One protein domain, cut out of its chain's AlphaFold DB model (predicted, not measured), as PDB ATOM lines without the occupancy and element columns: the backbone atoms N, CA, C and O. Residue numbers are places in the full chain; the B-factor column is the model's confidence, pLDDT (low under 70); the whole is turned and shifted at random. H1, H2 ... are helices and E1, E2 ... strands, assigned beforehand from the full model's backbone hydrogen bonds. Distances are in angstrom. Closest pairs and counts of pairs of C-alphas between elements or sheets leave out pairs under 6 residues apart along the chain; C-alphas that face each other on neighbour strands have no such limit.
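This is residues 6 to 103 of the 188 residues of an uncharacterized protein of Aeromonas veronii (UniProt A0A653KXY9). What does the model look like? Two two-stranded hairpins, E1 with E2 and E3 with E4, reach out the same way from a small group of helices, with E2 beside E4 near their roots, H2 packed at the root of E1 and H1 near that of E4. The long helix H4 packs on H2 with residues 87 to 94 and runs away from the hairpins, and its residues 95 to 103 stick out. What is it made of? The printed part has 98 residues, with four named helices and four named strands in the order H1 H2 E1 E2 H3 E3 E4 H4. The class is mixed, helices and strands, with two antiparallel sheets, E1 - E2 and E3 - E4. How compact is it? It is only just loose, close to compact, with a radius of gyration of the C-alphas of 15.2 A, and elongated, spanning 49 by 32 by 21 A.

How do the first two helices stand? H1, residues 8 to 14, and H2, residues 21 to 30, form a helical hairpin at a steep tilt of 44 degrees, opposite ways. They only just touch, with 3 pairs of C-alphas within 8 A, the closest being those of Thr 9 and Ala 21 at 5.5 A. How are the strands paired? E1, residues 34 to 40, and E2, residues 48 to 54, form an antiparallel hairpin at 150 degrees, with N 37 and O 51 within hydrogen-bond range at 2.8 A. After H3, residues 58 to 61, the strands E3, residues 62 to 66, and E4, residues 74 to 79, form another at 148 degrees, with N 63 and O 77 at 2.7 A. The closest C-alphas of E2 and E4 are those of Arg 53 and Pro 76, 5.5 A apart. Where does the last helix go? H4, residues 83 to 103, touches H2 with residues 87 to 94 alone, at a steep tilt of 64 degrees, the same way; the closest C-alphas are those of Val 27 and Val 90, 6.5 A apart. H3 and H4 are close but not clearly touching, with the C-alphas of Tyr 61 and Leu 86 6.3 A apart. Are the helices' backbones complete? In H1, H2 and H4 every O i to N i+4 pair is within hydrogen-bond range, and H3 is too short for such a pair.

Where do the elements begin and end? H1 begins at C-alpha 8, (40.630, -31.947, -8.811), and H4 ends at C-alpha 103, (41.541, -12.113, -33.472). How long are they? From first to last C-alpha, H1 measures 10.1 A, H2 14.3 A, H3 5.7 A and H4 30.3 A. E1 measures 19.8 A, E2 19.2 A, E3 12.8 A and E4 15.6 A.

How far does it reach? The two C-alphas farthest apart are those of Gly 44 and Leu 103, 50.9 A. Are there cuts or long links? The printed part has no cut, and no link is long. Is confidence low anywhere? No printed residue is under 70, and the mean pLDDT of the printed part is 93.6.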
ATOM      1  N   ALA A   6      44.647 -37.403  -6.183       96.25
ATOM      2  CA  ALA A   6      43.572 -36.720  -5.459       96.25
ATOM      3  C   ALA A   6      42.451 -36.266  -6.408       96.25
ATOM      4  O   ALA A   6      42.511 -36.487  -7.618       96.25
ATOM      5  N   THR A   7      41.368 -35.723  -5.856       96.69
ATOM      6  CA  THR A   7      40.325 -35.092  -6.673       96.69
ATOM      7  C   THR A   7      40.810 -33.728  -7.155       96.69
ATOM      8  O   THR A   7      41.658 -33.103  -6.523       96.69
ATOM      9  N   LEU A   8      40.245 -33.243  -8.259       95.69
ATOM     10  CA  LEU A   8      40.630 -31.947  -8.811       95.69
ATOM     11  C   LEU A   8      40.383 -30.798  -7.822       95.69
ATOM     12  O   LEU A   8      41.240 -29.945  -7.654       95.69
ATOM     13  N   THR A   9      39.245 -30.818  -7.120       95.81
ATOM     14  CA  THR A   9      38.923 -29.840  -6.069       95.81
ATOM     15  C   THR A   9      39.966 -29.839  -4.956       95.81
ATOM     16  O   THR A   9      40.461 -28.776  -4.613       95.81
ATOM     17  N   ALA A  10      40.366 -31.014  -4.456       95.69
ATOM     18  CA  ALA A  10      41.362 -31.099  -3.388       95.69
ATOM     19  C   ALA A  10      42.714 -30.498  -3.806       95.69
ATOM     20  O   ALA A  10      43.314 -29.755  -3.038       95.69
ATOM     21  N   LEU A  11      43.161 -30.774  -5.038       95.62
ATOM     22  CA  LEU A  11      44.412 -30.218  -5.560       95.62
ATOM     23  C   LEU A  11      44.326 -28.699  -5.758       95.62
ATOM     24  O   LEU A  11      45.276 -27.976  -5.476       95.62
ATOM     25  N   LEU A  12      43.187 -28.185  -6.226       94.56
ATOM     26  CA  LEU A  12      43.002 -26.743  -6.408       94.56
ATOM     27  C   LEU A  12      42.983 -25.988  -5.075       94.56
ATOM     28  O   LEU A  12      43.609 -24.930  -4.984       94.56
ATOM     29  N   ASP A  13      42.316 -26.546  -4.062       92.19
ATOM     30  CA  ASP A  13      42.246 -25.976  -2.714       92.19
ATOM     31  C   ASP A  13      43.639 -25.924  -2.061       92.19
ATOM     32  O   ASP A  13      44.018 -24.904  -1.485       92.19
ATOM     33  N   GLU A  14      44.439 -26.987  -2.208       92.50
ATOM     34  CA  GLU A  14      45.815 -27.055  -1.692       92.50
ATOM     35  C   GLU A  14      46.736 -26.007  -2.339       92.50
ATOM     36  O   GLU A  14      47.551 -25.378  -1.663       92.50
ATOM     37  N   HIS A  15      46.580 -25.772  -3.644       88.56
ATOM     38  CA  HIS A  15      47.436 -24.869  -4.414       88.56
ATOM     39  C   HIS A  15      46.889 -23.436  -4.549       88.56
ATOM     40  O   HIS A  15      47.488 -22.629  -5.262       88.56
ATOM     41  N   SER A  16      45.781 -23.097  -3.871       85.00
ATOM     42  CA  SER A  16      45.135 -21.770  -3.937       85.00
ATOM     43  C   SER A  16      44.890 -21.288  -5.377       85.00
ATOM     44  O   SER A  16      45.128 -20.126  -5.718       85.00
ATOM     45  N   CYS A  17      44.457 -22.197  -6.252       86.06
ATOM     46  CA  CYS A  17      44.228 -21.877  -7.656       86.06
ATOM     47  C   CYS A  17      42.968 -21.015  -7.828       86.06
ATOM     48  O   CYS A  17      41.956 -21.232  -7.167       86.06
ATOM     49  N   SER A  18      43.005 -20.055  -8.753       90.25
ATOM     50  CA  SER A  18      41.837 -19.230  -9.088       90.25
ATOM     51  C   SER A  18      40.805 -19.954  -9.958       90.25
ATOM     52  O   SER A  18      39.662 -19.508 -10.046       90.25
ATOM     53  N   LEU A  19      41.198 -21.049 -10.619       93.12
ATOM     54  CA  LEU A  19      40.305 -21.879 -11.421       93.12
ATOM     55  C   LEU A  19      39.578 -22.889 -10.535       93.12
ATOM     56  O   LEU A  19      40.177 -23.497  -9.653       93.12
ATOM     57  N   ASP A  20      38.302 -23.132 -10.826       94.81
ATOM     58  CA  ASP A  20      37.542 -24.208 -10.200       94.81
ATOM     59  C   ASP A  20      37.616 -25.517 -11.010       94.81
ATOM     60  O   ASP A  20      37.913 -25.542 -12.213       94.81
ATOM     61  N   ALA A  21      37.292 -26.629 -10.350       96.38
ATOM     62  CA  ALA A  21      37.356 -27.961 -10.943       96.38
ATOM     63  C   ALA A  21      36.459 -28.125 -12.185       96.38
ATOM     64  O   ALA A  21      36.826 -28.846 -13.115       96.38
ATOM     65  N   ASN A  22      35.293 -27.469 -12.244       96.31
ATOM     66  CA  ASN A  22      34.421 -27.562 -13.414       96.31
ATOM     67  C   ASN A  22      34.991 -26.790 -14.600       96.31
ATOM     68  O   ASN A  22      34.884 -27.276 -15.725       96.31
ATOM     69  N   SER A  23      35.594 -25.624 -14.366       96.56
ATOM     70  CA  SER A  23      36.259 -24.846 -15.416       96.56
ATOM     71  C   SER A  23      37.390 -25.645 -16.061       96.56
ATOM     72  O   SER A  23      37.404 -25.809 -17.281       96.56
ATOM     73  N   ILE A  24      38.264 -26.251 -15.253       97.75
ATOM     74  CA  ILE A  24      39.327 -27.132 -15.756       97.75
ATOM     75  C   ILE A  24      38.742 -28.330 -16.512       97.75
ATOM     76  O   ILE A  24      39.163 -28.614 -17.631       97.75
ATOM     77  N   MET A  25      37.734 -29.004 -15.951       97.56
ATOM     78  CA  MET A  25      37.118 -30.166 -16.595       97.56
ATOM     79  C   MET A  25      36.466 -29.815 -17.939       97.56
ATOM     80  O   MET A  25      36.572 -30.585 -18.886       97.56
ATOM     81  N   ARG A  26      35.827 -28.644 -18.065       98.06
ATOM     82  CA  ARG A  26      35.264 -28.171 -19.343       98.06
ATOM     83  C   ARG A  26      36.343 -27.971 -20.400       98.06
ATOM     84  O   ARG A  26      36.138 -28.383 -21.539       98.06
ATOM     85  N   VAL A  27      37.478 -27.379 -20.025       98.38
ATOM     86  CA  VAL A  27      38.623 -27.228 -20.934       98.38
ATOM     87  C   VAL A  27      39.157 -28.604 -21.325       98.38
ATOM     88  O   VAL A  27      39.274 -28.897 -22.508       98.38
ATOM     89  N   MET A  28      39.390 -29.493 -20.358       98.38
ATOM     90  CA  MET A  28      39.837 -30.858 -20.638       98.38
ATOM     91  C   MET A  28      38.897 -31.595 -21.598       98.38
ATOM     92  O   MET A  28      39.372 -32.244 -22.522       98.38
ATOM     93  N   MET A  29      37.579 -31.464 -21.424       98.06
ATOM     94  CA  MET A  29      36.600 -32.069 -22.328       98.06
ATOM     95  C   MET A  29      36.652 -31.473 -23.733       98.06
ATOM     96  O   MET A  29      36.662 -32.204 -24.718       98.06
ATOM     97  N   ARG A  30      36.719 -30.143 -23.839       98.00
ATOM     98  CA  ARG A  30      36.792 -29.451 -25.131       98.00
ATOM     99  C   ARG A  30      38.040 -29.832 -25.929       98.00
ATOM    100  O   ARG A  30      37.970 -29.906 -27.151       98.00
ATOM    101  N   TYR A  31      39.153 -30.056 -25.238       98.06
ATOM    102  CA  TYR A  31      40.446 -30.382 -25.837       98.06
ATOM    103  C   TYR A  31      40.767 -31.883 -25.830       98.06
ATOM    104  O   TYR A  31      41.889 -32.254 -26.146       98.06
ATOM    105  N   GLY A  32      39.801 -32.750 -25.504       98.00
ATOM    106  CA  GLY A  32      39.940 -34.199 -25.673       98.00
ATOM    107  C   GLY A  32      40.737 -34.930 -24.589       98.00
ATOM    108  O   GLY A  32      41.044 -36.104 -24.766       98.00
ATOM    109  N   LEU A  33      41.033 -34.298 -23.450       98.44
ATOM    110  CA  LEU A  33      41.655 -34.948 -22.284       98.44
ATOM    111  C   LEU A  33      40.631 -35.681 -21.401       98.44
ATOM    112  O   LEU A  33      40.989 -36.527 -20.582       98.44
ATOM    113  N   ALA A  34      39.354 -35.332 -21.517       98.38
ATOM    114  CA  ALA A  34      38.268 -35.974 -20.791       98.38
ATOM    115  C   ALA A  34      37.033 -36.103 -21.682       98.38
ATOM    116  O   ALA A  34      36.869 -35.370 -22.651       98.38
ATOM    117  N   GLU A  35      36.140 -37.017 -21.337       97.75
ATOM    118  CA  GLU A  35      34.912 -37.259 -22.090       97.75
ATOM    119  C   GLU A  35      33.796 -37.786 -21.186       97.75
ATOM    120  O   GLU A  35      34.048 -38.260 -20.072       97.75
ATOM    121  N   ASP A  36      32.560 -37.720 -21.679       96.69
ATOM    122  CA  ASP A  36      31.429 -38.421 -21.079       96.69
ATOM    123  C   ASP A  36      31.354 -39.841 -21.657       96.69
ATOM    124  O   ASP A  36      31.051 -40.033 -22.832       96.69
ATOM    125  N   ALA A  37      31.601 -40.845 -20.819       94.12
ATOM    126  CA  ALA A  37      31.401 -42.246 -21.156       94.12
ATOM    127  C   ALA A  37      29.958 -42.674 -20.879       94.12
ATOM    128  O   ALA A  37      29.400 -42.366 -19.822       94.12
ATOM    129  N   GLU A  38      29.371 -43.414 -21.817       94.12
ATOM    130  CA  GLU A  38      28.017 -43.956 -21.716       94.12
ATOM    131  C   GLU A  38      28.010 -45.410 -21.242       94.12
ATOM    132  O   GLU A  38      28.869 -46.212 -21.607       94.12
ATOM    133  N   TYR A  39      27.004 -45.764 -20.446       90.31
ATOM    134  CA  TYR A  39      26.710 -47.144 -20.076       90.31
ATOM    135  C   TYR A  39      25.210 -47.344 -19.866       90.31
ATOM    136  O   TYR A  39      24.485 -46.418 -19.505       90.31
ATOM    137  N   ILE A  40      24.733 -48.570 -20.065       89.44
ATOM    138  CA  ILE A  40      23.343 -48.934 -19.778       89.44
ATOM    139  C   ILE A  40      23.200 -49.187 -18.275       89.44
ATOM    140  O   ILE A  40      24.028 -49.873 -17.674       89.44
ATOM    141  N   SER A  41      22.141 -48.656 -17.663       86.56
ATOM    142  CA  SER A  41      21.848 -48.855 -16.242       86.56
ATOM    143  C   SER A  41      21.785 -50.342 -15.879       86.56
ATOM    144  O   SER A  41      21.032 -51.116 -16.470       86.56
ATOM    145  N   THR A  42      22.513 -50.721 -14.831       83.44
ATOM    146  CA  THR A  42      22.582 -52.097 -14.309       83.44
ATOM    147  C   THR A  42      21.292 -52.548 -13.612       83.44
ATOM    148  O   THR A  42      21.110 -53.730 -13.346       83.44
ATOM    149  N   THR A  43      20.355 -51.628 -13.363       82.50
ATOM    150  CA  THR A  43      19.061 -51.885 -12.706       82.50
ATOM    151  C   THR A  43      17.969 -52.402 -13.652       82.50
ATOM    152  O   THR A  43      16.803 -52.438 -13.269       82.50
ATOM    153  N   GLY A  44      18.304 -52.737 -14.902       77.62
ATOM    154  CA  GLY A  44      17.350 -53.267 -15.884       77.62
ATOM    155  C   GLY A  44      16.388 -52.235 -16.489       77.62
ATOM    156  O   GLY A  44      15.482 -52.617 -17.221       77.62
ATOM    157  N   SER A  45      16.578 -50.935 -16.228       83.69
ATOM    158  CA  SER A  45      15.724 -49.868 -16.780       83.69
ATOM    159  C   SER A  45      15.967 -49.582 -18.267       83.69
ATOM    160  O   SER A  45      15.180 -48.865 -18.876       83.69
ATOM    161  N   GLY A  46      17.068 -50.080 -18.845       86.62
ATOM    162  CA  GLY A  46      17.490 -49.755 -20.217       86.62
ATOM    163  C   GLY A  46      17.950 -48.302 -20.408       86.62
ATOM    164  O   GLY A  46      18.307 -47.911 -21.514       86.62
ATOM    165  N   GLU A  47      17.956 -47.502 -19.340       92.06
ATOM    166  CA  GLU A  47      18.375 -46.101 -19.356       92.06
ATOM    167  C   GLU A  47      19.877 -45.986 -19.649       92.06
ATOM    168  O   GLU A  47      20.693 -46.615 -18.968       92.06
ATOM    169  N   VAL A  48      20.246 -45.152 -20.626       91.69
ATOM    170  CA  VAL A  48      21.646 -44.793 -20.890       91.69
ATOM    171  C   VAL A  48      22.076 -43.718 -19.898       91.69
ATOM    172  O   VAL A  48      21.506 -42.629 -19.847       91.69
ATOM    173  N   LYS A  49      23.101 -44.024 -19.109       91.31
ATOM    174  CA  LYS A  49      23.710 -43.135 -18.121       91.31
ATOM    175  C   LYS A  49      25.092 -42.700 -18.584       91.31
ATOM    176  O   LYS A  49      25.754 -43.406 -19.340       91.31
ATOM    177  N   ARG A  50      25.538 -41.542 -18.093       93.81
ATOM    178  CA  ARG A  50      26.839 -40.948 -18.425       93.81
ATOM    179  C   ARG A  50      27.688 -40.700 -17.186       93.81
ATOM    180  O   ARG A  50      27.158 -40.397 -16.115       93.81
ATOM    181  N   PHE A  51      29.000 -40.811 -17.334       93.56
ATOM    182  CA  PHE A  51      29.972 -40.377 -16.335       93.56
ATOM    183  C   PHE A  51      31.222 -39.828 -17.012       93.56
ATOM    184  O   PHE A  51      31.618 -40.294 -18.074       93.56
ATOM    185  N   ARG A  52      31.864 -38.848 -16.376       95.25
ATOM    186  CA  ARG A  52      33.121 -38.295 -16.880       95.25
ATOM    187  C   ARG A  52      34.259 -39.279 -16.658       95.25
ATOM    188  O   ARG A  52      34.348 -39.869 -15.582       95.25
ATOM    189  N   ARG A  53      35.157 -39.387 -17.630       96.69
ATOM    190  CA  ARG A  53      36.422 -40.120 -17.523       96.69
ATOM    191  C   ARG A  53      37.538 -39.388 -18.268       96.69
ATOM    192  O   ARG A  53      37.261 -38.552 -19.123       96.69
ATOM    193  N   LEU A  54      38.784 -39.700 -17.937       98.12
ATOM    194  CA  LEU A  54      39.962 -39.292 -18.699       98.12
ATOM    195  C   LEU A  54      40.091 -40.151 -19.958       98.12
ATOM    196  O   LEU A  54      39.837 -41.358 -19.902       98.12
ATOM    197  N   THR A  55      40.489 -39.528 -21.063       98.25
ATOM    198  CA  THR A  55      40.902 -40.204 -22.302       98.25
ATOM    199  C   THR A  55      42.351 -40.680 -22.190       98.25
ATOM    200  O   THR A  55      43.020 -40.386 -21.199       98.25
ATOM    201  N   ASP A  56      42.873 -41.352 -23.219       98.00
ATOM    202  CA  ASP A  56      44.283 -41.762 -23.270       98.00
ATOM    203  C   ASP A  56      45.247 -40.581 -23.058       98.00
ATOM    204  O   ASP A  56      46.233 -40.704 -22.333       98.00
ATOM    205  N   GLU A  57      44.932 -39.404 -23.608       97.88
ATOM    206  CA  GLU A  57      45.718 -38.187 -23.373       97.88
ATOM    207  C   GLU A  57      45.587 -37.679 -21.933       97.88
ATOM    208  O   GLU A  57      46.576 -37.267 -21.320       97.88
ATOM    209  N   GLY A  58      44.374 -37.728 -21.375       97.69
ATOM    210  CA  GLY A  58      44.104 -37.320 -19.998       97.69
ATOM    211  C   GLY A  58      44.768 -38.211 -18.952       97.69
ATOM    212  O   GLY A  58      45.143 -37.714 -17.889       97.69
ATOM    213  N   LEU A  59      44.963 -39.499 -19.253       98.06
ATOM    214  CA  LEU A  59      45.622 -40.462 -18.364       98.06
ATOM    215  C   LEU A  59      47.095 -40.122 -18.087       98.06
ATOM    216  O   LEU A  59      47.657 -40.592 -17.102       98.06
ATOM    217  N   ASN A  60      47.712 -39.231 -18.867       97.44
ATOM    218  CA  ASN A  60      49.031 -38.685 -18.527       97.44
ATOM    219  C   ASN A  60      49.020 -37.842 -17.238       97.44
ATOM    220  O   ASN A  60      50.068 -37.629 -16.633       97.44
ATOM    221  N   TYR A  61      47.847 -37.365 -16.814       98.00
ATOM    222  CA  TYR A  61      47.678 -36.473 -15.665       98.00
ATOM    223  C   TYR A  61      46.846 -37.086 -14.535       98.00
ATOM    224  O   TYR A  61      46.583 -36.423 -13.527       98.00
ATOM    225  N   GLY A  62      46.406 -38.335 -14.684       97.31
ATOM    226  CA  GLY A  62      45.542 -38.981 -13.714       97.31
ATOM    227  C   GLY A  62      45.120 -40.391 -14.099       97.31
ATOM    228  O   GLY A  62      45.636 -40.999 -15.026       97.31
ATOM    229  N   ILE A  63      44.140 -40.917 -13.377       97.19
ATOM    230  CA  ILE A  63      43.549 -42.235 -13.589       97.19
ATOM    231  C   ILE A  63      42.031 -42.155 -13.585       97.19
ATOM    232  O   ILE A  63      41.428 -41.258 -12.996       97.19
ATOM    233  N   ASN A  64      41.417 -43.169 -14.175       96.56
ATOM    234  CA  ASN A  64      40.005 -43.462 -14.014       96.56
ATOM    235  C   ASN A  64      39.837 -44.464 -12.869       96.56
ATOM    236  O   ASN A  64      39.926 -45.671 -13.072       96.56
ATOM    237  N   GLU A  65      39.632 -43.962 -11.654       94.12
ATOM    238  CA  GLU A  65      39.447 -44.803 -10.471       94.12
ATOM    239  C   GLU A  65      38.049 -45.432 -10.484       94.12
ATOM    240  O   GLU A  65      37.058 -44.741 -10.732       94.12
ATOM    241  N   ALA A  66      37.959 -46.739 -10.238       90.88
ATOM    242  CA  ALA A  66      36.681 -47.438 -10.163       90.88
ATOM    243  C   ALA A  66      35.820 -46.876  -9.023       90.88
ATOM    244  O   ALA A  66      36.295 -46.658  -7.909       90.88
ATOM    245  N   SER A  67      34.535 -46.652  -9.295       81.69
ATOM    246  CA  SER A  67      33.596 -46.210  -8.269       81.69
ATOM    247  C   SER A  67      33.310 -47.351  -7.296       81.69
ATOM    248  O   SER A  67      32.969 -48.461  -7.710       81.69
ATOM    249  N   SER A  68      33.372 -47.068  -5.994       74.06
ATOM    250  CA  SER A  68      32.981 -48.024  -4.956       74.06
ATOM    251  C   SER A  68      31.565 -48.551  -5.209       74.06
ATOM    252  O   SER A  68      30.605 -47.781  -5.221       74.06
ATOM    253  N   GLY A  69      31.437 -49.864  -5.414       72.25
ATOM    254  CA  GLY A  69      30.150 -50.534  -5.623       72.25
ATOM    255  C   GLY A  69      29.576 -50.455  -7.044       72.25
ATOM    256  O   GLY A  69      28.390 -50.734  -7.210       72.25
ATOM    257  N   HIS A  70      30.363 -50.078  -8.062       74.56
ATOM    258  CA  HIS A  70      29.914 -50.123  -9.458       74.56
ATOM    259  C   HIS A  70      31.035 -50.516 -10.432       74.56
ATOM    260  O   HIS A  70      31.930 -49.719 -10.702       74.56
ATOM    261  N   ASP A  71      30.927 -51.696 -11.048       76.94
ATOM    262  CA  ASP A  71      32.001 -52.291 -11.867       76.94
ATOM    263  C   ASP A  71      32.331 -51.505 -13.147       76.94
ATOM    264  O   ASP A  71      33.446 -51.567 -13.655       76.94
ATOM    265  N   ILE A  72      31.362 -50.752 -13.677       83.00
ATOM    266  CA  ILE A  72      31.493 -50.054 -14.970       83.00
ATOM    267  C   ILE A  72      31.894 -48.580 -14.800       83.00
ATOM    268  O   ILE A  72      32.482 -47.978 -15.695       83.00
ATOM    269  N   LYS A  73      31.547 -47.958 -13.667       88.50
ATOM    270  CA  LYS A  73      31.625 -46.501 -13.527       88.50
ATOM    271  C   LYS A  73      32.976 -46.137 -12.937       88.50
ATOM    272  O   LYS A  73      33.322 -46.612 -11.860       88.50
ATOM    273  N   THR A  74      33.687 -45.222 -13.582       93.38
ATOM    274  CA  THR A  74      34.927 -44.657 -13.044       93.38
ATOM    275  C   THR A  74      34.776 -43.172 -12.733       93.38
ATOM    276  O   THR A  74      33.815 -42.524 -13.150       93.38
ATOM    277  N   SER A  75      35.740 -42.624 -12.005       92.69
ATOM    278  CA  SER A  75      35.874 -41.193 -11.754       92.69
ATOM    279  C   SER A  75      37.328 -40.751 -11.937       92.69
ATOM    280  O   SER A  75      38.221 -41.428 -11.422       92.69
ATOM    281  N   PRO A  76      37.583 -39.618 -12.613       96.88
ATOM    282  CA  PRO A  76      38.915 -39.049 -12.721       96.88
ATOM    283  C   PRO A  76      39.514 -38.739 -11.349       96.88
ATOM    284  O   PRO A  76      38.919 -38.027 -10.536       96.88
ATOM    285  N   ARG A  77      40.726 -39.236 -11.124       97.25
ATOM    286  CA  ARG A  77      41.625 -38.838 -10.042       97.25
ATOM    287  C   ARG A  77      42.911 -38.346 -10.680       97.25
ATOM    288  O   ARG A  77      43.357 -38.925 -11.656       97.25
ATOM    289  N   PHE A  78      43.501 -37.290 -10.152       97.69
ATOM    290  CA  PHE A  78      44.623 -36.600 -10.783       97.69
ATOM    291  C   PHE A  78      45.903 -36.847 -10.006       97.69
ATOM    292  O   PHE A  78      45.871 -36.861  -8.774       97.69
ATOM    293  N   TYR A  79      47.012 -37.061 -10.711       97.31
ATOM    294  CA  TYR A  79      48.314 -37.242 -10.078       97.31
ATOM    295  C   TYR A  79      48.771 -35.935  -9.443       97.31
ATOM    296  O   TYR A  79      48.739 -34.890 -10.092       97.31
ATOM    297  N   ILE A  80      49.240 -36.009  -8.199       96.06
ATOM    298  CA  ILE A  80      49.773 -34.840  -7.488       96.06
ATOM    299  C   ILE A  80      50.988 -34.276  -8.244       96.06
ATOM    300  O   ILE A  80      51.049 -33.082  -8.521       96.06
ATOM    301  N   ASP A  81      51.906 -35.148  -8.668       94.75
ATOM    302  CA  ASP A  81      53.185 -34.747  -9.272       94.75
ATOM    303  C   ASP A  81      53.026 -34.035 -10.627       94.75
ATOM    304  O   ASP A  81      53.797 -33.131 -10.953       94.75
ATOM    305  N   THR A  82      52.024 -34.413 -11.427       96.50
ATOM    306  CA  THR A  82      51.773 -33.806 -12.747       96.50
ATOM    307  C   THR A  82      50.674 -32.749 -12.715       96.50
ATOM    308  O   THR A  82      50.365 -32.162 -13.754       96.50
ATOM    309  N   PHE A  83      50.062 -32.484 -11.560       96.00
ATOM    310  CA  PHE A  83      48.986 -31.507 -11.445       96.00
ATOM    311  C   PHE A  83      49.403 -30.089 -11.883       96.00
ATOM    312  O   PHE A  83      48.673 -29.489 -12.677       96.00
ATOM    313  N   PRO A  84      50.592 -29.562 -11.515       95.19
ATOM    314  CA  PRO A  84      51.047 -28.266 -12.029       95.19
ATOM    315  C   PRO A  84      51.181 -28.230 -13.561       95.19
ATOM    316  O   PRO A  84      50.883 -27.211 -14.192       95.19
ATOM    317  N   ALA A  85      51.591 -29.346 -14.175       96.81
ATOM    318  CA  ALA A  85      51.689 -29.469 -15.629       96.81
ATOM    319  C   ALA A  85      50.302 -29.483 -16.290       96.81
ATOM    320  O   ALA A  85      50.102 -28.798 -17.292       96.81
ATOM    321  N   LEU A  86      49.325 -30.178 -15.694       97.44
ATOM    322  CA  LEU A  86      47.931 -30.149 -16.147       97.44
ATOM    323  C   LEU A  86      47.358 -28.728 -16.106       97.44
ATOM    324  O   LEU A  86      46.759 -28.279 -17.081       97.44
ATOM    325  N   VAL A  87      47.554 -28.007 -14.998       97.06
ATOM    326  CA  VAL A  87      47.085 -26.617 -14.868       97.06
ATOM    327  C   VAL A  87      47.743 -25.726 -15.920       97.06
ATOM    328  O   VAL A  87      47.055 -24.949 -16.578       97.06
ATOM    329  N   SER A  88      49.051 -25.877 -16.142       97.06
ATOM    330  CA  SER A  88      49.778 -25.123 -17.174       97.06
ATOM    331  C   SER A  88      49.228 -25.390 -18.579       97.06
ATOM    332  O   SER A  88      49.017 -24.453 -19.351       97.06
ATOM    333  N   LEU A  89      48.919 -26.650 -18.897       98.19
ATOM    334  CA  LEU A  89      48.294 -27.029 -20.162       98.19
ATOM    335  C   LEU A  89      46.902 -26.396 -20.315       98.19
ATOM    336  O   LEU A  89      46.605 -25.798 -21.347       98.19
ATOM    337  N   VAL A  90      46.069 -26.452 -19.277       97.88
ATOM    338  CA  VAL A  90      44.730 -25.838 -19.278       97.88
ATOM    339  C   VAL A  90      44.808 -24.324 -19.483       97.88
ATOM    340  O   VAL A  90      44.044 -23.774 -20.274       97.88
ATOM    341  N   VAL A  91      45.755 -23.648 -18.829       97.56
ATOM    342  CA  VAL A  91      45.990 -22.210 -19.032       97.56
ATOM    343  C   VAL A  91      46.407 -21.922 -20.474       97.56
ATOM    344  O   VAL A  91      45.893 -20.971 -21.057       97.56
ATOM    345  N   SER A  92      47.259 -22.754 -21.082       98.19
ATOM    346  CA  SER A  92      47.650 -22.579 -22.490       98.19
ATOM    347  C   SER A  92      46.458 -22.694 -23.449       98.19
ATOM    348  O   SER A  92      46.334 -21.914 -24.393       98.19
ATOM    349  N   TYR A  93      45.518 -23.598 -23.166       98.25
ATOM    350  CA  TYR A  93      44.280 -23.716 -23.931       98.25
ATOM    351  C   TYR A  93      43.368 -22.499 -23.759       98.25
ATOM    352  O   TYR A  93      42.828 -21.997 -24.741       98.25
ATOM    353  N   LEU A  94      43.235 -21.973 -22.541       97.31
ATOM    354  CA  LEU A  94      42.472 -20.746 -22.292       97.31
ATOM    355  C   LEU A  94      43.106 -19.517 -22.961       97.31
ATOM    356  O   LEU A  94      42.390 -18.658 -23.474       97.31
ATOM    357  N   GLN A  95      44.439 -19.433 -22.990       97.44
ATOM    358  CA  GLN A  95      45.161 -18.390 -23.722       97.44
ATOM    359  C   GLN A  95      44.873 -18.475 -25.221       97.44
ATOM    360  O   GLN A  95      44.484 -17.469 -25.810       97.44
ATOM    361  N   LYS A  96      44.940 -19.677 -25.804       97.19
ATOM    362  CA  LYS A  96      44.564 -19.909 -27.203       97.19
ATOM    363  C   LYS A  96      43.125 -19.462 -27.493       97.19
ATOM    364  O   LYS A  96      42.890 -18.756 -28.470       97.19
ATOM    365  N   GLU A  97      42.162 -19.805 -26.633       96.94
ATOM    366  CA  GLU A  97      40.774 -19.337 -26.786       96.94
ATOM    367  C   GLU A  97      40.668 -17.804 -26.721       96.94
ATOM    368  O   GLU A  97      39.921 -17.196 -27.489       96.94
ATOM    369  N   SER A  98      41.424 -17.162 -25.825       96.88
ATOM    370  CA  SER A  98      41.475 -15.700 -25.718       96.88
ATOM    371  C   SER A  98      42.044 -15.047 -26.975       96.88
ATOM    372  O   SER A  98      41.473 -14.075 -27.467       96.88
ATOM    373  N   GLU A  99      43.129 -15.589 -27.520       96.62
ATOM    374  CA  GLU A  99      43.748 -15.111 -28.758       96.62
ATOM    375  C   GLU A  99      42.792 -15.241 -29.946       96.62
ATOM    376  O   GLU A  99      42.631 -14.294 -30.716       96.62
ATOM    377  N   GLU A 100      42.089 -16.370 -30.066       94.50
ATOM    378  CA  GLU A 100      41.072 -16.574 -31.102       94.50
ATOM    379  C   GLU A 100      39.921 -15.561 -30.974       94.50
ATOM    380  O   GLU A 100      39.499 -14.974 -31.976       94.50
ATOM    381  N   MET A 101      39.446 -15.295 -29.751       92.88
ATOM    382  CA  MET A 101      38.419 -14.278 -29.491       92.88
ATOM    383  C   MET A 101      38.900 -12.863 -29.837       92.88
ATOM    384  O   MET A 101      38.161 -12.095 -30.456       92.88
ATOM    385  N   GLN A 102      40.139 -12.513 -29.490       93.56
ATOM    386  CA  GLN A 102      40.732 -11.218 -29.831       93.56
ATOM    387  C   GLN A 102      40.927 -11.066 -31.340       93.56
ATOM    388  O   GLN A 102      40.586 -10.023 -31.900       93.56
ATOM    389  N   LEU A 103      41.400 -12.113 -32.022       91.00
ATOM    390  CA  LEU A 103      41.541 -12.113 -33.472       91.00
ATOM    391  C   LEU A 103      40.184 -11.874 -34.136       91.00
ATOM    392  O   LEU A 103      40.083 -11.021 -35.016       91.00
TER     393      LEU A 103